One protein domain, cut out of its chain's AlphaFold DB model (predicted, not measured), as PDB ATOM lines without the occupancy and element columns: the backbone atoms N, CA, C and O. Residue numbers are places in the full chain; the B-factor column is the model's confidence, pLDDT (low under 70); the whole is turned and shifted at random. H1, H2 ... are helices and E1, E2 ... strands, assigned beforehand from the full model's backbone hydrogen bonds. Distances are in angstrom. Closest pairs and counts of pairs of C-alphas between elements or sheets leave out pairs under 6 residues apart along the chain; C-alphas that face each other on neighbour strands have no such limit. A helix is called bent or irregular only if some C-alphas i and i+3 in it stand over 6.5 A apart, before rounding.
ATOM      1  N   GLU A   5     148.573 232.785 155.227       93.88
ATOM      2  CA  GLU A   5     149.955 232.308 155.298       93.88
ATOM      3  C   GLU A   5     150.013 230.840 154.873       93.88
ATOM      4  O   GLU A   5     149.231 230.031 155.368       93.88
ATOM      5  N   ILE A   6     150.921 230.503 153.954       96.69
ATOM      6  CA  ILE A   6     151.100 229.139 153.441       96.69
ATOM      7  C   ILE A   6     152.289 228.486 154.149       96.69
ATOM      8  O   ILE A   6     153.340 229.107 154.277       96.69
ATOM      9  N   GLY A   7     152.185 227.215 154.533       96.69
ATOM     10  CA  GLY A   7     153.329 226.468 155.056       96.69
ATOM     11  C   GLY A   7     153.163 224.953 155.000       96.69
ATOM     12  O   GLY A   7     152.083 224.433 154.729       96.69
ATOM     13  N   CYS A   8     154.263 224.239 155.230       97.56
ATOM     14  CA  CYS A   8     154.305 222.783 155.329       97.56
ATOM     15  C   CYS A   8     155.567 222.345 156.080       97.56
ATOM     16  O   CYS A   8     156.672 222.482 155.556       97.56
ATOM     17  N   GLY A   9     155.410 221.780 157.277       94.38
ATOM     18  CA  GLY A   9     156.527 221.294 158.087       94.38
ATOM     19  C   GLY A   9     157.639 222.323 158.263       94.38
ATOM     20  O   GLY A   9     157.405 223.371 158.862       94.38
ATOM     21  N   SER A  10     158.846 222.033 157.768       94.75
ATOM     22  CA  SER A  10     159.969 222.984 157.848       94.75
ATOM     23  C   SER A  10     159.893 224.156 156.858       94.75
ATOM     24  O   SER A  10     160.633 225.130 157.013       94.75
ATOM     25  N   PHE A  11     159.007 224.097 155.859       97.25
ATOM     26  CA  PHE A  11     158.752 225.205 154.946       97.25
ATOM     27  C   PHE A  11     157.733 226.178 155.543       97.25
ATOM     28  O   PHE A  11     156.599 225.806 155.854       97.25
ATOM     29  N   GLN A  12     158.129 227.445 155.615       95.69
ATOM     30  CA  GLN A  12     157.249 228.559 155.933       95.69
ATOM     31  C   GLN A  12     157.228 229.516 154.747       95.69
ATOM     32  O   GLN A  12     158.279 229.975 154.289       95.69
ATOM     33  N   GLY A  13     156.030 229.761 154.229       92.69
ATOM     34  CA  GLY A  13     155.800 230.725 153.174       92.69
ATOM     35  C   GLY A  13     156.048 232.148 153.649       92.69
ATOM     36  O   GLY A  13     156.254 232.449 154.825       92.69
ATOM     37  N   SER A  14     156.050 233.038 152.679       92.25
ATOM     38  CA  SER A  14     156.222 234.462 152.877       92.25
ATOM     39  C   SER A  14     154.925 235.086 153.418       92.25
ATOM     40  O   SER A  14     153.827 234.572 153.191       92.25
ATOM     41  N   ASP A  15     155.029 236.219 154.126       90.94
ATOM     42  CA  ASP A  15     153.872 236.879 154.753       90.94
ATOM     43  C   ASP A  15     152.738 237.105 153.741       90.94
ATOM     44  O   ASP A  15     152.934 237.712 152.680       90.94
ATOM     45  N   LYS A  16     151.533 236.641 154.088       90.06
ATOM     46  CA  LYS A  16     150.298 236.818 153.306       90.06
ATOM     47  C   LYS A  16     150.342 236.236 151.886       90.06
ATOM     48  O   LYS A  16     149.544 236.667 151.043       90.06
ATOM     49  N   SER A  17     151.223 235.278 151.596       92.56
ATOM     50  CA  SER A  17     151.301 234.650 150.269       92.56
ATOM     51  C   SER A  17     150.028 233.903 149.865       92.56
ATOM     52  O   SER A  17     149.693 233.851 148.689       92.56
ATOM     53  N   GLY A  18     149.212 233.454 150.812       92.94
ATOM     54  CA  GLY A  18     147.881 232.886 150.586       92.94
ATOM     55  C   GLY A  18     146.773 233.894 150.252       92.94
ATOM     56  O   GLY A  18     145.620 233.491 150.139       92.94
ATOM     57  N   SER A  19     147.056 235.194 150.093       93.38
ATOM     58  CA  SER A  19     146.006 236.204 149.827       93.38
ATOM     59  C   SER A  19     145.222 235.948 148.535       93.38
ATOM     60  O   SER A  19     144.019 236.178 148.491       93.38
ATOM     61  N   ALA A  20     145.889 235.456 147.490       95.44
ATOM     62  CA  ALA A  20     145.263 235.177 146.197       95.44
ATOM     63  C   ALA A  20     144.810 233.711 146.054       95.44
ATOM     64  O   ALA A  20     144.543 233.270 144.938       95.44
ATOM     65  N   PHE A  21     144.740 232.948 147.153       95.19
ATOM     66  CA  PHE A  21     144.547 231.495 147.116       95.19
ATOM     67  C   PHE A  21     143.280 231.075 146.368       95.19
ATOM     68  O   PHE A  21     143.346 230.212 145.496       95.19
ATOM     69  N   GLU A  22     142.147 231.728 146.631       93.94
ATOM     70  CA  GLU A  22     140.897 231.420 145.933       93.94
ATOM     71  C   GLU A  22     141.012 231.639 144.413       93.94
ATOM     72  O   GLU A  22     140.637 230.769 143.629       93.94
ATOM     73  N   ALA A  23     141.620 232.748 143.988       95.69
ATOM     74  CA  ALA A  23     141.834 233.034 142.571       95.69
ATOM     75  C   ALA A  23     142.823 232.059 141.910       95.69
ATOM     76  O   ALA A  23     142.689 231.753 140.725       95.69
ATOM     77  N   VAL A  24     143.814 231.561 142.659       97.19
ATOM     78  CA  VAL A  24     144.704 230.494 142.180       97.19
ATOM     79  C   VAL A  24     143.909 229.210 141.956       97.19
ATOM     80  O   VAL A  24     144.065 228.598 140.902       97.19
ATOM     81  N   LEU A  25     143.026 228.828 142.886       95.19
ATOM     82  CA  LEU A  25     142.157 227.658 142.729       95.19
ATOM     83  C   LEU A  25     141.224 227.786 141.513       95.19
ATOM     84  O   LEU A  25     141.068 226.819 140.771       95.19
ATOM     85  N   ASP A  26     140.652 228.970 141.274       95.12
ATOM     86  CA  ASP A  26     139.799 229.245 140.104       95.12
ATOM     87  C   ASP A  26     140.520 229.138 138.764       95.12
ATOM     88  O   ASP A  26     139.901 228.845 137.739       95.12
ATOM     89  N   ALA A  27     141.825 229.393 138.753       96.00
ATOM     90  CA  ALA A  27     142.620 229.338 137.538       96.00
ATOM     91  C   ALA A  27     143.067 227.913 137.173       96.00
ATOM     92  O   ALA A  27     143.568 227.694 136.061       96.00
ATOM     93  N   LEU A  28     142.900 226.945 138.082       96.50
ATOM     94  CA  LEU A  28     143.256 225.554 137.827       96.50
ATOM     95  C   LEU A  28     142.276 224.896 136.844       96.50
ATOM     96  O   LEU A  28     141.088 225.222 136.802       96.50
ATOM     97  N   PRO A  29     142.754 223.955 136.013       95.56
ATOM     98  CA  PRO A  29     141.926 223.355 134.983       95.56
ATOM     99  C   PRO A  29     140.919 222.354 135.573       95.56
ATOM    100  O   PRO A  29     141.102 221.829 136.670       95.56
ATOM    101  N   LEU A  30     139.880 222.011 134.801       92.94
ATOM    102  CA  LEU A  30     138.800 221.102 135.229       92.94
ATOM    103  C   LEU A  30     139.287 219.726 135.712       92.94
ATOM    104  O   LEU A  30     138.595 219.084 136.493       92.94
ATOM    105  N   GLN A  31     140.458 219.259 135.272       94.56
ATOM    106  CA  GLN A  31     141.035 217.995 135.741       94.56
ATOM    107  C   GLN A  31     141.467 218.043 137.216       94.56
ATOM    108  O   GLN A  31     141.578 216.993 137.841       94.56
ATOM    109  N   ALA A  32     141.687 219.235 137.778       93.50
ATOM    110  CA  ALA A  32     142.015 219.434 139.188       93.50
ATOM    111  C   ALA A  32     140.770 219.627 140.073       93.50
ATOM    112  O   ALA A  32     140.907 219.856 141.274       93.50
ATOM    113  N   ARG A  33     139.561 219.565 139.493       92.25
ATOM    114  CA  ARG A  33     138.312 219.996 140.134       92.25
ATOM    115  C   ARG A  33     138.053 219.330 141.480       92.25
ATOM    116  O   ARG A  33     137.722 220.039 142.420       92.25
ATOM    117  N   ASP A  34     138.226 218.017 141.585       90.75
ATOM    118  CA  ASP A  34     137.933 217.291 142.828       90.75
ATOM    119  C   ASP A  34     138.817 217.789 143.986       90.75
ATOM    120  O   ASP A  34     138.336 218.042 145.091       90.75
ATOM    121  N   TRP A  35     140.103 218.027 143.711       90.94
ATOM    122  CA  TRP A  35     141.041 218.579 144.689       90.94
ATOM    123  C   TRP A  35     140.734 220.043 145.030       90.94
ATOM    124  O   TRP A  35     140.828 220.449 146.188       90.94
ATOM    125  N   VAL A  36     140.341 220.834 144.027       92.19
ATOM    126  CA  VAL A  36     139.943 222.238 144.199       92.19
ATOM    127  C   VAL A  36     138.686 222.355 145.060       92.19
ATOM    128  O   VAL A  36     138.649 223.174 145.976       92.19
ATOM    129  N   GLU A  37     137.664 221.537 144.806       91.44
ATOM    130  CA  GLU A  37     136.417 221.550 145.575       91.44
ATOM    131  C   GLU A  37     136.662 221.163 147.040       91.44
ATOM    132  O   GLU A  37     136.113 221.807 147.935       91.44
ATOM    133  N   ALA A  38     137.542 220.195 147.305       88.25
ATOM    134  CA  ALA A  38     137.922 219.829 148.669       88.25
ATOM    135  C   ALA A  38     138.633 220.970 149.425       88.25
ATOM    136  O   ALA A  38     138.394 221.165 150.617       88.25
ATOM    137  N   ALA A  39     139.486 221.744 148.745       89.88
ATOM    138  CA  ALA A  39     140.119 222.927 149.330       89.88
ATOM    139  C   ALA A  39     139.103 224.064 149.561       89.88
ATOM    140  O   ALA A  39     139.109 224.701 150.615       89.88
ATOM    141  N   ARG A  40     138.187 224.283 148.608       89.44
ATOM    142  CA  ARG A  40     137.130 225.306 148.696       89.44
ATOM    143  C   ARG A  40     136.164 225.073 149.850       89.44
ATOM    144  O   ARG A  40     135.840 226.013 150.562       89.44
ATOM    145  N   GLN A  41     135.753 223.828 150.084       88.25
ATOM    146  CA  GLN A  41     134.866 223.501 151.207       88.25
ATOM    147  C   GLN A  41     135.455 223.917 152.564       88.25
ATOM    148  O   GLN A  41     134.713 224.286 153.474       88.25
ATOM    149  N   GLN A  42     136.783 223.880 152.698       89.06
ATOM    150  CA  GLN A  42     137.470 224.326 153.908       89.06
ATOM    151  C   GLN A  42     137.557 225.852 153.995       89.06
ATOM    152  O   GLN A  42     137.347 226.387 155.076       89.06
ATOM    153  N   LEU A  43     137.778 226.557 152.877       85.06
ATOM    154  CA  LEU A  43     137.782 228.029 152.850       85.06
ATOM    155  C   LEU A  43     136.483 228.637 153.387       85.06
ATOM    156  O   LEU A  43     136.517 229.629 154.107       85.06
ATOM    157  N   ASP A  44     135.346 228.022 153.062       78.94
ATOM    158  CA  ASP A  44     134.032 228.518 153.482       78.94
ATOM    159  C   ASP A  44     133.719 228.235 154.962       78.94
ATOM    160  O   ASP A  44     132.781 228.812 155.520       78.94
ATOM    161  N   SER A  45     134.450 227.314 155.601       77.31
ATOM    162  CA  SER A  45     134.077 226.743 156.904       77.31
ATOM    163  C   SER A  45     135.154 226.814 157.987       77.31
ATOM    164  O   SER A  45     134.835 226.577 159.155       77.31
ATOM    165  N   ALA A  46     136.399 227.147 157.640       76.19
ATOM    166  CA  ALA A  46     137.532 227.131 158.553       76.19
ATOM    167  C   ALA A  46     138.479 228.321 158.339       76.19
ATOM    168  O   ALA A  46     138.723 228.758 157.219       76.19
ATOM    169  N   ASP A  47     139.095 228.777 159.433       85.25
ATOM    170  CA  ASP A  47     140.163 229.790 159.406       85.25
ATOM    171  C   ASP A  47     141.484 229.230 158.842       85.25
ATOM    172  O   ASP A  47     142.434 229.969 158.575       85.25
ATOM    173  N   VAL A  48     141.564 227.907 158.670       90.38
ATOM    174  CA  VAL A  48     142.722 227.199 158.126       90.38
ATOM    175  C   VAL A  48     142.255 226.170 157.106       90.38
ATOM    176  O   VAL A  48     141.407 225.333 157.408       90.38
ATOM    177  N   VAL A  49     142.857 226.195 155.920       93.31
ATOM    178  CA  VAL A  49     142.734 225.130 154.919       93.31
ATOM    179  C   VAL A  49     143.890 224.160 155.105       93.31
ATOM    180  O   VAL A  49     145.044 224.581 155.143       93.31
ATOM    181  N   LEU A  50     143.588 222.868 155.183       95.19
ATOM    182  CA  LEU A  50     144.567 221.789 155.206       95.19
ATOM    183  C   LEU A  50     144.472 220.974 153.916       95.19
ATOM    184  O   LEU A  50     143.437 220.383 153.596       95.19
ATOM    185  N   LEU A  51     145.572 220.932 153.170       95.31
ATOM    186  CA  LEU A  51     145.743 220.023 152.047       95.31
ATOM    187  C   LEU A  51     146.560 218.834 152.541       95.31
ATOM    188  O   LEU A  51     147.766 218.940 152.767       95.31
ATOM    189  N   GLU A  52     145.884 217.701 152.714       95.81
ATOM    190  CA  GLU A  52     146.537 216.431 153.026       95.81
ATOM    191  C   GLU A  52     147.579 216.068 151.964       95.81
ATOM    192  O   GLU A  52     147.501 216.520 150.821       95.81
ATOM    193  N   VAL A  53     148.542 215.221 152.329       96.50
ATOM    194  CA  VAL A  53     149.684 214.869 151.465       96.50
ATOM    195  C   VAL A  53     149.230 214.416 150.071       96.50
ATOM    196  O   VAL A  53     149.742 214.909 149.067       96.50
ATOM    197  N   ASP A  54     148.219 213.549 149.993       94.56
ATOM    198  CA  ASP A  54     147.678 213.060 148.717       94.56
ATOM    199  C   ASP A  54     147.006 214.180 147.898       94.56
ATOM    200  O   ASP A  54     147.159 214.236 146.677       94.56
ATOM    201  N   HIS A  55     146.313 215.117 148.560       94.25
ATOM    202  CA  HIS A  55     145.713 216.291 147.911       94.25
ATOM    203  C   HIS A  55     146.791 217.230 147.363       94.25
ATOM    204  O   HIS A  55     146.709 217.670 146.214       94.25
ATOM    205  N   ALA A  56     147.815 217.524 148.166       96.00
ATOM    206  CA  ALA A  56     148.934 218.376 147.777       96.00
ATOM    207  C   ALA A  56     149.691 217.780 146.578       96.00
ATOM    208  O   ALA A  56     149.985 218.484 145.610       96.00
ATOM    209  N   GLN A  57     149.931 216.465 146.589       95.44
ATOM    210  CA  GLN A  57     150.529 215.748 145.460       95.44
ATOM    211  C   GLN A  57     149.638 215.774 144.213       95.44
ATOM    212  O   GLN A  57     150.147 215.969 143.108       95.44
ATOM    213  N   GLY A  58     148.321 215.614 144.377       94.62
ATOM    214  CA  GLY A  58     147.352 215.686 143.285       94.62
ATOM    215  C   GLY A  58     147.278 217.067 142.625       94.62
ATOM    216  O   GLY A  58     147.150 217.156 141.404       94.62
ATOM    217  N   LEU A  59     147.408 218.142 143.408       95.75
ATOM    218  CA  LEU A  59     147.389 219.528 142.923       95.75
ATOM    219  C   LEU A  59     148.712 219.974 142.294       95.75
ATOM    220  O   LEU A  59     148.704 220.793 141.372       95.75
ATOM    221  N   LEU A  60     149.843 219.448 142.769       97.25
ATOM    222  CA  LEU A  60     151.178 219.936 142.419       97.25
ATOM    223  C   LEU A  60     151.441 220.057 140.902       97.25
ATOM    224  O   LEU A  60     151.953 221.100 140.488       97.25
ATOM    225  N   PRO A  61     151.090 219.079 140.040       97.94
ATOM    226  CA  PRO A  61     151.301 219.215 138.598       97.94
ATOM    227  C   PRO A  61     150.537 220.398 137.990       97.94
ATOM    228  O   PRO A  61     151.073 221.104 137.138       97.94
ATOM    229  N   PHE A  62     149.310 220.647 138.452       98.00
ATOM    230  CA  PHE A  62     148.458 221.728 137.955       98.00
ATOM    231  C   PHE A  62     148.932 223.097 138.444       98.00
ATOM    232  O   PHE A  62     148.924 224.058 137.678       98.00
ATOM    233  N   LEU A  63     149.407 223.177 139.689       98.25
ATOM    234  CA  LEU A  63     150.006 224.393 140.242       98.25
ATOM    235  C   LEU A  63     151.287 224.778 139.487       98.25
ATOM    236  O   LEU A  63     151.479 225.950 139.168       98.25
ATOM    237  N   LYS A  64     152.135 223.802 139.133       98.50
ATOM    238  CA  LYS A  64     153.352 224.035 138.332       98.50
ATOM    239  C   LYS A  64     153.051 224.500 136.909       98.50
ATOM    240  O   LYS A  64     153.727 225.402 136.408       98.50
ATOM    241  N   ASP A  65     152.049 223.906 136.263       98.38
ATOM    242  CA  ASP A  65     151.592 224.348 134.939       98.38
ATOM    243  C   ASP A  65     151.056 225.782 135.002       98.38
ATOM    244  O   ASP A  65     151.476 226.649 134.232       98.38
ATOM    245  N   TYR A  66     150.206 226.066 135.990       98.44
ATOM    246  CA  TYR A  66     149.647 227.395 136.194       98.44
ATOM    247  C   TYR A  66     150.724 228.452 136.473       98.44
ATOM    248  O   TYR A  66     150.720 229.512 135.847       98.44
ATOM    249  N   GLN A  67     151.690 228.148 137.344       98.56
ATOM    250  CA  GLN A  67     152.833 229.021 137.609       98.56
ATOM    251  C   GLN A  67     153.622 229.311 136.327       98.56
ATOM    252  O   GLN A  67     153.933 230.466 136.041       98.56
ATOM    253  N   SER A  68     153.912 228.281 135.531       98.38
ATOM    254  CA  SER A  68     154.665 228.425 134.278       98.38
ATOM    255  C   SER A  68     153.928 229.315 133.273       98.38
ATOM    256  O   SER A  68     154.543 230.160 132.622       98.38
ATOM    257  N   ARG A  69     152.602 229.165 133.174       98.31
ATOM    258  CA  ARG A  69     151.750 230.012 132.331       98.31
ATOM    259  C   ARG A  69     151.722 231.461 132.806       98.31
ATOM    260  O   ARG A  69     151.910 232.350 131.984       98.31
ATOM    261  N   LEU A  70     151.561 231.696 134.109       97.62
ATOM    262  CA  LEU A  70     151.613 233.043 134.685       97.62
ATOM    263  C   LEU A  70     152.943 233.735 134.381       97.62
ATOM    264  O   LEU A  70     152.946 234.875 133.932       97.62
ATOM    265  N   ILE A  71     154.068 233.042 134.573       98.31
ATOM    266  CA  ILE A  71     155.399 233.585 134.269       98.31
ATOM    267  C   ILE A  71     155.510 233.951 132.784       98.31
ATOM    268  O   ILE A  71     156.067 234.995 132.449       98.31
ATOM    269  N   ALA A  72     154.967 233.125 131.885       98.06
ATOM    270  CA  ALA A  72     154.960 233.415 130.454       98.06
ATOM    271  C   ALA A  72     154.071 234.621 130.091       98.06
ATOM    272  O   ALA A  72     154.456 235.414 129.234       98.06
ATOM    273  N   GLU A  73     152.913 234.772 130.739       97.38
ATOM    274  CA  GLU A  73     151.984 235.893 130.534       97.38
ATOM    275  C   GLU A  73     152.542 237.218 131.083       97.38
ATOM    276  O   GLU A  73     152.437 238.251 130.424       97.38
ATOM    277  N   ILE A  74     153.186 237.184 132.255       96.88
ATOM    278  CA  ILE A  74     153.863 238.335 132.875       96.88
ATOM    279  C   ILE A  74     155.155 238.685 132.113       96.88
ATOM    280  O   ILE A  74     155.526 239.852 131.985       96.88
ATOM    281  N   GLY A  75     155.859 237.672 131.605       97.81
ATOM    282  CA  GLY A  75     157.158 237.794 130.943       97.81
ATOM    283  C   GLY A  75     158.368 237.714 131.886       97.81
ATOM    284  O   GLY A  75     159.499 237.880 131.428       97.81
ATOM    285  N   HIS A  76     158.155 237.474 133.184       96.56
ATOM    286  CA  HIS A  76     159.188 237.219 134.194       96.56
ATOM    287  C   HIS A  76     158.587 236.562 135.450       96.56
ATOM    288  O   HIS A  76     157.372 236.502 135.613       96.56
ATOM    289  N   ASP A  77     159.446 236.095 136.357       96.81
ATOM    290  CA  ASP A  77     159.092 235.402 137.603       96.81
ATOM    291  C   ASP A  77     159.124 236.292 138.864       96.81
ATOM    292  O   ASP A  77     158.804 235.840 139.962       96.81
ATOM    293  N   ASP A  78     159.464 237.575 138.718       97.12
ATOM    294  CA  ASP A  78     159.430 238.563 139.802       97.12
ATOM    295  C   ASP A  78     157.992 239.046 140.089       97.12
ATOM    296  O   ASP A  78     157.449 239.908 139.390       97.12
ATOM    297  N   TRP A  79     157.373 238.490 141.131       95.81
ATOM    298  CA  TRP A  79     156.007 238.835 141.536       95.81
ATOM    299  C   TRP A  79     155.865 240.287 142.015       95.81
ATOM    300  O   TRP A  79     154.834 240.909 141.756       95.81
ATOM    301  N   GLU A  80     156.880 240.848 142.686       96.19
ATOM    302  CA  GLU A  80     156.830 242.218 143.208       96.19
ATOM    303  C   GLU A  80     156.837 243.214 142.060       96.19
ATOM    304  O   GLU A  80     156.091 244.194 142.059       96.19
ATOM    305  N   ARG A  81     157.688 242.959 141.063       96.50
ATOM    306  CA  ARG A  81     157.692 243.737 139.831       96.50
ATOM    307  C   ARG A  81     156.342 243.645 139.129       96.50
ATOM    308  O   ARG A  81     155.805 244.691 138.789       96.50
ATOM    309  N   ALA A  82     155.779 242.447 138.983       94.75
ATOM    310  CA  ALA A  82     154.479 242.273 138.339       94.75
ATOM    311  C   ALA A  82     153.376 243.052 139.078       94.75
ATOM    312  O   ALA A  82     152.623 243.796 138.457       94.75
ATOM    313  N   ALA A  83     153.342 242.972 140.411       93.88
ATOM    314  CA  ALA A  83     152.381 243.713 141.225       93.88
ATOM    315  C   ALA A  83     152.554 245.239 141.100       93.88
ATOM    316  O   ALA A  83     151.564 245.965 141.033       93.88
ATOM    317  N   ARG A  84     153.798 245.742 141.033       94.75
ATOM    318  CA  ARG A  84     154.075 247.171 140.793       94.75
ATOM    319  C   ARG A  84     153.634 247.624 139.403       94.75
ATOM    320  O   ARG A  84     153.077 248.712 139.284       94.75
ATOM    321  N   ASP A  85     153.874 246.809 138.380       92.62
ATOM    322  CA  ASP A  85     153.492 247.113 136.997       92.62
ATOM    323  C   ASP A  85     151.955 247.176 136.854       92.62
ATOM    324  O   ASP A  85     151.421 248.012 136.121       92.62
ATOM    325  N   GLU A  86     151.229 246.357 137.621       92.88
ATOM    326  CA  GLU A  86     149.761 246.324 137.658       92.88
ATOM    327  C   GLU A  86     149.126 247.429 138.526       92.88
ATOM    328  O   GLU A  86     147.968 247.788 138.295       92.88
ATOM    329  N   ALA A  87     149.862 248.011 139.479       88.38
ATOM    330  CA  ALA A  87     149.341 248.975 140.461       88.38
ATOM    331  C   ALA A  87     148.750 250.256 139.838       88.38
ATOM    332  O   ALA A  87     147.934 250.939 140.447       88.38
ATOM    333  N   ALA A  88     149.138 250.597 138.604       87.06
ATOM    334  CA  ALA A  88     148.555 251.730 137.881       87.06
ATOM    335  C   ALA A  88     147.161 251.431 137.292       87.06
ATOM    336  O   ALA A  88     146.443 252.360 136.924       87.06
ATOM    337  N   SER A  89     146.800 250.150 137.155       90.50
ATOM    338  CA  SER A  89     145.605 249.692 136.429       90.50
ATOM    339  C   SER A  89     144.612 248.918 137.297       90.50
ATOM    340  O   SER A  89     143.473 248.718 136.875       90.50
ATOM    341  N   LEU A  90     145.022 248.478 138.486       91.00
ATOM    342  CA  LEU A  90     144.194 247.719 139.414       91.00
ATOM    343  C   LEU A  90     144.098 248.432 140.758       91.00
ATOM    344  O   LEU A  90     145.047 249.057 141.217       91.00
ATOM    345  N   ASP A  91     142.941 248.298 141.401       94.50
ATOM    346  CA  ASP A  91     142.802 248.620 142.818       94.50
ATOM    347  C   ASP A  91     143.684 247.676 143.652       94.50
ATOM    348  O   ASP A  91     143.682 246.467 143.418       94.50
ATOM    349  N   ASP A  92     144.413 248.215 144.631       89.94
ATOM    350  CA  ASP A  92     145.379 247.460 145.442       89.94
ATOM    351  C   ASP A  92     144.738 246.269 146.166       89.94
ATOM    352  O   ASP A  92     145.338 245.196 146.283       89.94
ATOM    353  N   VAL A  93     143.508 246.446 146.658       92.00
ATOM    354  CA  VAL A  93     142.778 245.391 147.363       92.00
ATOM    355  C   VAL A  93     142.374 244.318 146.360       92.00
ATOM    356  O   VAL A  93     142.685 243.147 146.571       92.00
ATOM    357  N   ALA A  94     141.754 244.697 145.244       92.88
ATOM    358  CA  ALA A  94     141.391 243.755 144.190       92.88
ATOM    359  C   ALA A  94     142.615 242.992 143.660       92.88
ATOM    360  O   ALA A  94     142.561 241.769 143.523       92.88
ATOM    361  N   ALA A  95     143.731 243.685 143.417       93.50
ATOM    362  CA  ALA A  95     144.979 243.085 142.964       93.50
ATOM    363  C   ALA A  95     145.440 241.997 143.941       93.50
ATOM    364  O   ALA A  95     145.661 240.857 143.525       93.50
ATOM    365  N   LYS A  96     145.486 242.330 145.238       92.75
ATOM    366  CA  LYS A  96     145.897 241.427 146.318       92.75
ATOM    367  C   LYS A  96     145.019 240.189 146.462       92.75
ATOM    368  O   LYS A  96     145.539 239.100 146.693       92.75
ATOM    369  N   TRP A  97     143.707 240.346 146.313       93.12
ATOM    370  CA  TRP A  97     142.740 239.246 146.401       93.12
ATOM    371  C   TRP A  97     142.596 238.460 145.096       93.12
ATOM    372  O   TRP A  97     141.655 237.692 144.925       93.12
ATOM    373  N   GLY A  98     143.555 238.616 144.182       93.25
ATOM    374  CA  GLY A  98     143.680 237.762 143.016       93.25
ATOM    375  C   GLY A  98     143.173 238.372 141.718       93.25
ATOM    376  O   GLY A  98     143.042 237.640 140.747       93.25
ATOM    377  N   ALA A  99     142.934 239.680 141.616       95.25
ATOM    378  CA  ALA A  99     142.807 240.321 140.302       95.25
ATOM    379  C   ALA A  99     144.174 240.488 139.611       95.25
ATOM    380  O   ALA A  99     144.242 240.387 138.389       95.25
ATOM    381  N   GLY A 100     145.245 240.698 140.386       95.94
ATOM    382  CA  GLY A 100     146.597 240.929 139.876       95.94
ATOM    383  C   GLY A 100     147.371 239.631 139.681       95.94
ATOM    384  O   GLY A 100     147.408 238.778 140.572       95.94
ATOM    385  N   MET A 101     148.011 239.477 138.525       97.00
ATOM    386  CA  MET A 101     148.845 238.319 138.214       97.00
ATOM    387  C   MET A 101     150.074 238.256 139.120       97.00
ATOM    388  O   MET A 101     150.482 237.154 139.479       97.00
ATOM    389  N   GLY A 102     150.615 239.398 139.564       97.06
ATOM    390  CA  GLY A 102     151.725 239.416 140.522       97.06
ATOM    391  C   GLY A 102     151.361 238.734 141.843       97.06
ATOM    392  O   GLY A 102     152.079 237.860 142.321       97.06
ATOM    393  N   TRP A 103     150.186 239.037 142.394       96.94
ATOM    394  CA  TRP A 103     149.710 238.403 143.628       96.94
ATOM    395  C   TRP A 103     149.369 236.921 143.453       96.94
ATOM    396  O   TRP A 103     149.637 236.120 144.350       96.94
ATOM    397  N   ARG A 104     148.838 236.524 142.290       98.00
ATOM    398  CA  ARG A 104     148.644 235.099 141.971       98.00
ATOM    399  C   ARG A 104     149.976 234.363 141.849       98.00
ATOM    400  O   ARG A 104     150.082 233.246 142.348       98.00
ATOM    401  N   LEU A 105     150.992 234.985 141.240       98.25
ATOM    402  CA  LEU A 105     152.337 234.420 141.105       98.25
ATOM    403  C   LEU A 105     153.008 234.235 142.474       98.25
ATOM    404  O   LEU A 105     153.595 233.184 142.732       98.25
ATOM    405  N   TYR A 106     152.869 235.221 143.360       97.62
ATOM    406  CA  TYR A 106     153.334 235.131 144.743       97.62
ATOM    407  C   TYR A 106     152.697 233.944 145.477       97.62
ATOM    408  O   TYR A 106     153.392 233.126 146.078       97.62
ATOM    409  N   CYS A 107     151.376 233.800 145.346       97.94
ATOM    410  CA  CYS A 107     150.621 232.727 145.980       97.94
ATOM    411  C   CYS A 107     150.983 231.339 145.447       97.94
ATOM    412  O   CYS A 107     151.351 230.452 146.218       97.94
ATOM    413  N   VAL A 108     150.924 231.142 144.125       98.25
ATOM    414  CA  VAL A 108     151.233 229.841 143.519       98.25
ATOM    415  C   VAL A 108     152.689 229.436 143.765       98.25
ATOM    416  O   VAL A 108     152.966 228.250 143.915       98.25
ATOM    417  N   GLY A 109     153.613 230.398 143.869       97.94
ATOM    418  CA  GLY A 109     155.014 230.132 144.187       97.94
ATOM    419  C   GLY A 109     155.201 229.444 145.536       97.94
ATOM    420  O   GLY A 109     155.875 228.413 145.609       97.94
ATOM    421  N   ASP A 110     154.566 229.965 146.583       98.00
ATOM    422  CA  ASP A 110     154.629 229.357 147.913       98.00
ATOM    423  C   ASP A 110     153.798 228.073 148.009       98.00
ATOM    424  O   ASP A 110     154.237 227.125 148.658       98.00
ATOM    425  N   LEU A 111     152.654 227.980 147.318       97.69
ATOM    426  CA  LEU A 111     151.882 226.730 147.247       97.69
ATOM    427  C   LEU A 111     152.680 225.597 146.606       97.69
ATOM    428  O   LEU A 111     152.665 224.481 147.123       97.69
ATOM    429  N   VAL A 112     153.375 225.861 145.493       98.44
ATOM    430  CA  VAL A 112     154.214 224.857 144.822       98.44
ATOM    431  C   VAL A 112     155.296 224.368 145.778       98.44
ATOM    432  O   VAL A 112     155.424 223.161 145.964       98.44
ATOM    433  N   ARG A 113     156.013 225.284 146.440       98.19
ATOM    434  CA  ARG A 113     157.057 224.927 147.415       98.19
ATOM    435  C   ARG A 113     156.504 224.142 148.600       98.19
ATOM    436  O   ARG A 113     157.091 223.135 148.980       98.19
ATOM    437  N   ALA A 114     155.365 224.553 149.150       98.12
ATOM    438  CA  ALA A 114     154.720 223.834 150.244       98.12
ATOM    439  C   ALA A 114     154.285 222.424 149.824       98.12
ATOM    440  O   ALA A 114     154.512 221.472 150.563       98.12
ATOM    441  N   CYS A 115     153.718 222.261 148.626       97.94
ATOM    442  CA  CYS A 115     153.323 220.951 148.104       97.94
ATOM    443  C   CYS A 115     154.538 220.053 147.810       97.94
ATOM    444  O   CYS A 115     154.492 218.848 148.053       97.94
ATOM    445  N   GLU A 116     155.647 220.619 147.325       98.31
ATOM    446  CA  GLU A 116     156.918 219.897 147.193       98.31
ATOM    447  C   GLU A 116     157.451 219.452 148.559       98.31
ATOM    448  O   GLU A 116     157.836 218.291 148.717       98.31
ATOM    449  N   GLN A 117     157.410 220.335 149.562       98.31
ATOM    450  CA  GLN A 117     157.815 220.003 150.928       98.31
ATOM    451  C   GLN A 117     156.922 218.918 151.531       98.31
ATOM    452  O   GLN A 117     157.425 217.997 152.168       98.31
ATOM    453  N   SER A 118     155.614 218.979 151.280       98.06
ATOM    454  CA  SER A 118     154.639 217.981 151.721       98.06
ATOM    455  C   SER A 118     154.989 216.592 151.201       98.06
ATOM    456  O   SER A 118     154.986 215.624 151.961       98.06
ATOM    457  N   ALA A 119     155.397 216.491 149.933       96.00
ATOM    458  CA  ALA A 119     155.847 215.231 149.354       96.00
ATOM    459  C   ALA A 119     157.134 214.694 150.012       96.00
ATOM    460  O   ALA A 119     157.287 213.480 150.149       96.00
ATOM    461  N   VAL A 120     158.045 215.573 150.440       97.38
ATOM    462  CA  VAL A 120     159.311 215.191 151.091       97.38
ATOM    463  C   VAL A 120     159.103 214.800 152.554       97.38
ATOM    464  O   VAL A 120     159.577 213.751 152.986       97.38
ATOM    465  N   GLU A 121     158.409 215.635 153.323       97.81
ATOM    466  CA  GLU A 121     158.264 215.479 154.775       97.81
ATOM    467  C   GLU A 121     157.043 214.666 155.189       97.81
ATOM    468  O   GLU A 121     156.924 214.316 156.362       97.81
ATOM    469  N   GLN A 122     156.156 214.345 154.243       97.44
ATOM    470  CA  GLN A 122     154.896 213.645 154.501       97.44
ATOM    471  C   GLN A 122     154.033 214.398 155.528       97.44
ATOM    472  O   GLN A 122     153.458 213.805 156.440       97.44
ATOM    473  N   GLN A 123     153.964 215.724 155.381       97.56
ATOM    474  CA  GLN A 123     153.157 216.611 156.220       97.56
ATOM    475  C   GLN A 123     152.118 217.360 155.381       97.56
ATOM    476  O   GLN A 123     152.382 217.632 154.209       97.56
ATOM    477  N   PRO A 124     150.947 217.701 155.942       97.00
ATOM    478  CA  PRO A 124     149.945 218.476 155.222       97.00
ATOM    479  C   PRO A 124     150.428 219.909 154.965       97.00
ATOM    480  O   PRO A 124     151.153 220.497 155.772       97.00
ATOM    481  N   VAL A 125     149.975 220.485 153.852       97.69
ATOM    482  CA  VAL A 125     150.098 221.924 153.598       97.69
ATOM    483  C   VAL A 125     148.983 222.634 154.351       97.69
ATOM    484  O   VAL A 125     147.828 222.218 154.269       97.69
ATOM    485  N   TYR A 126     149.304 223.721 155.042       95.88
ATOM    486  CA  TYR A 126     148.307 224.592 155.649       95.88
ATOM    487  C   TYR A 126     148.276 225.956 154.962       95.88
ATOM    488  O   TYR A 126     149.306 226.466 154.515       95.88
ATOM    489  N   ILE A 127     147.085 226.546 154.906       95.00
ATOM    490  CA  ILE A 127     146.865 227.947 154.562       95.00
ATOM    491  C   ILE A 127     146.044 228.565 155.690       95.00
ATOM    492  O   ILE A 127     144.873 228.229 155.842       95.00
ATOM    493  N   ALA A 128     146.658 229.425 156.498       92.06
ATOM    494  CA  ALA A 128     146.031 230.027 157.673       92.06
ATOM    495  C   ALA A 128     145.639 231.483 157.407       92.06
ATOM    496  O   ALA A 128     146.496 232.307 157.086       92.06
ATOM    497  N   PHE A 129     144.359 231.812 157.558       87.19
ATOM    498  CA  PHE A 129     143.825 233.162 157.395       87.19
ATOM    499  C   PHE A 129     143.672 233.813 158.774       87.19
ATOM    500  O   PHE A 129     143.068 233.236 159.675       87.19
ATOM    501  N   SER A 130     144.250 235.005 158.952       71.81
ATOM    502  CA  SER A 130     144.151 235.796 160.194       71.81
ATOM    503  C   SER A 130     143.420 237.124 160.004       71.81
ATOM    504  O   SER A 130     142.833 237.330 158.914       71.81
TER     505      SER A 130
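This is residues 5 to 130 of the 130 residues of an uncharacterized protein of Pseudomonas yamanorum (UniProt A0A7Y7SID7). A small sheet of three strands, E1, E3 and E2, has helices H1, H2 and H6 over one face and no named helix over the other; the long helix H6 packs on a second long helix, H3, and the two run past the sheet to a far end where the short helices H4 and H5 lie. The printed part has 126 residues, with six named helices and three named strands in the order E1 H1 H2 E2 H3 H4 H5 H6 E3. The sheet, in the order E1, E3, E2, is antiparallel, and the class is mostly helix. The whole is compact, with a radius of gyration of the C-alphas of 13.7 A and spans of 41 by 30 by 28 A.

The strands are E1, residues 5 to 8, from C-alpha 5 at (149.955, 232.308, 155.298); E3, residues 125 to 129, ending with C-alpha 129 at (143.825, 233.162, 157.395); and E2, residues 48 to 51. H6, residues 101 to 121, is 29.7 A long, and H3, residues 53 to 74, is 30.2 A. H1 is residues 17 to 27, 16.3 A; H2 is residues 30 to 43, 19.0 A; H4 is residues 79 to 86 and H5 residues 92 to 99. Four helices are irregular: C-alphas 19 and 22 of H1 are 8.0 A apart, 31 and 34 of H2 7.8 A, 58 and 61 of H3 7.1 A, and, only just, 96 and 99 of H5 6.9 A. H3 has a kink of 38 degrees near residue 61.

Inner strand E3 pairs with E1, with N 5 and O 128 at 2.8 A, and with E2, with N 51 and O 125 at 2.8 A. H6, the hub, runs along the strands over E1 at a height over the sheet of 8.7 A. On the same face, H2 lies over E2 at 10.2 A, and H1 stands up from the sheet at 11.4 A. H3 only grazes the sheet with residues 53 to 59. H3 and H6 touch, closest at the C-alphas of Ala 56 and Cys 115, 5.1 A, at a shallow tilt of 32 degrees, opposite ways. Residues 101 to 106 of H6 touch H4, closest at the C-alphas of Ala 83 and Gly 102, 4.4 A. H1 touches H5, closest at the C-alphas of Ala 20 and Gly 98, 4.4 A. H5 and H6 touch only at the corner. Every O i to N i+4 pair is within hydrogen-bond range in H4 and H6, against 4 of 7 in H1, 7 of 10 in H2, 16 of 18 in H3 and 3 of 4 in H5.

The C-alphas farthest apart, of Ala 88 and Gln 122, are 42.0 A from each other. The printed part has no cut and no long link. Its mean pLDDT is 94.3, and no printed residue is under 70.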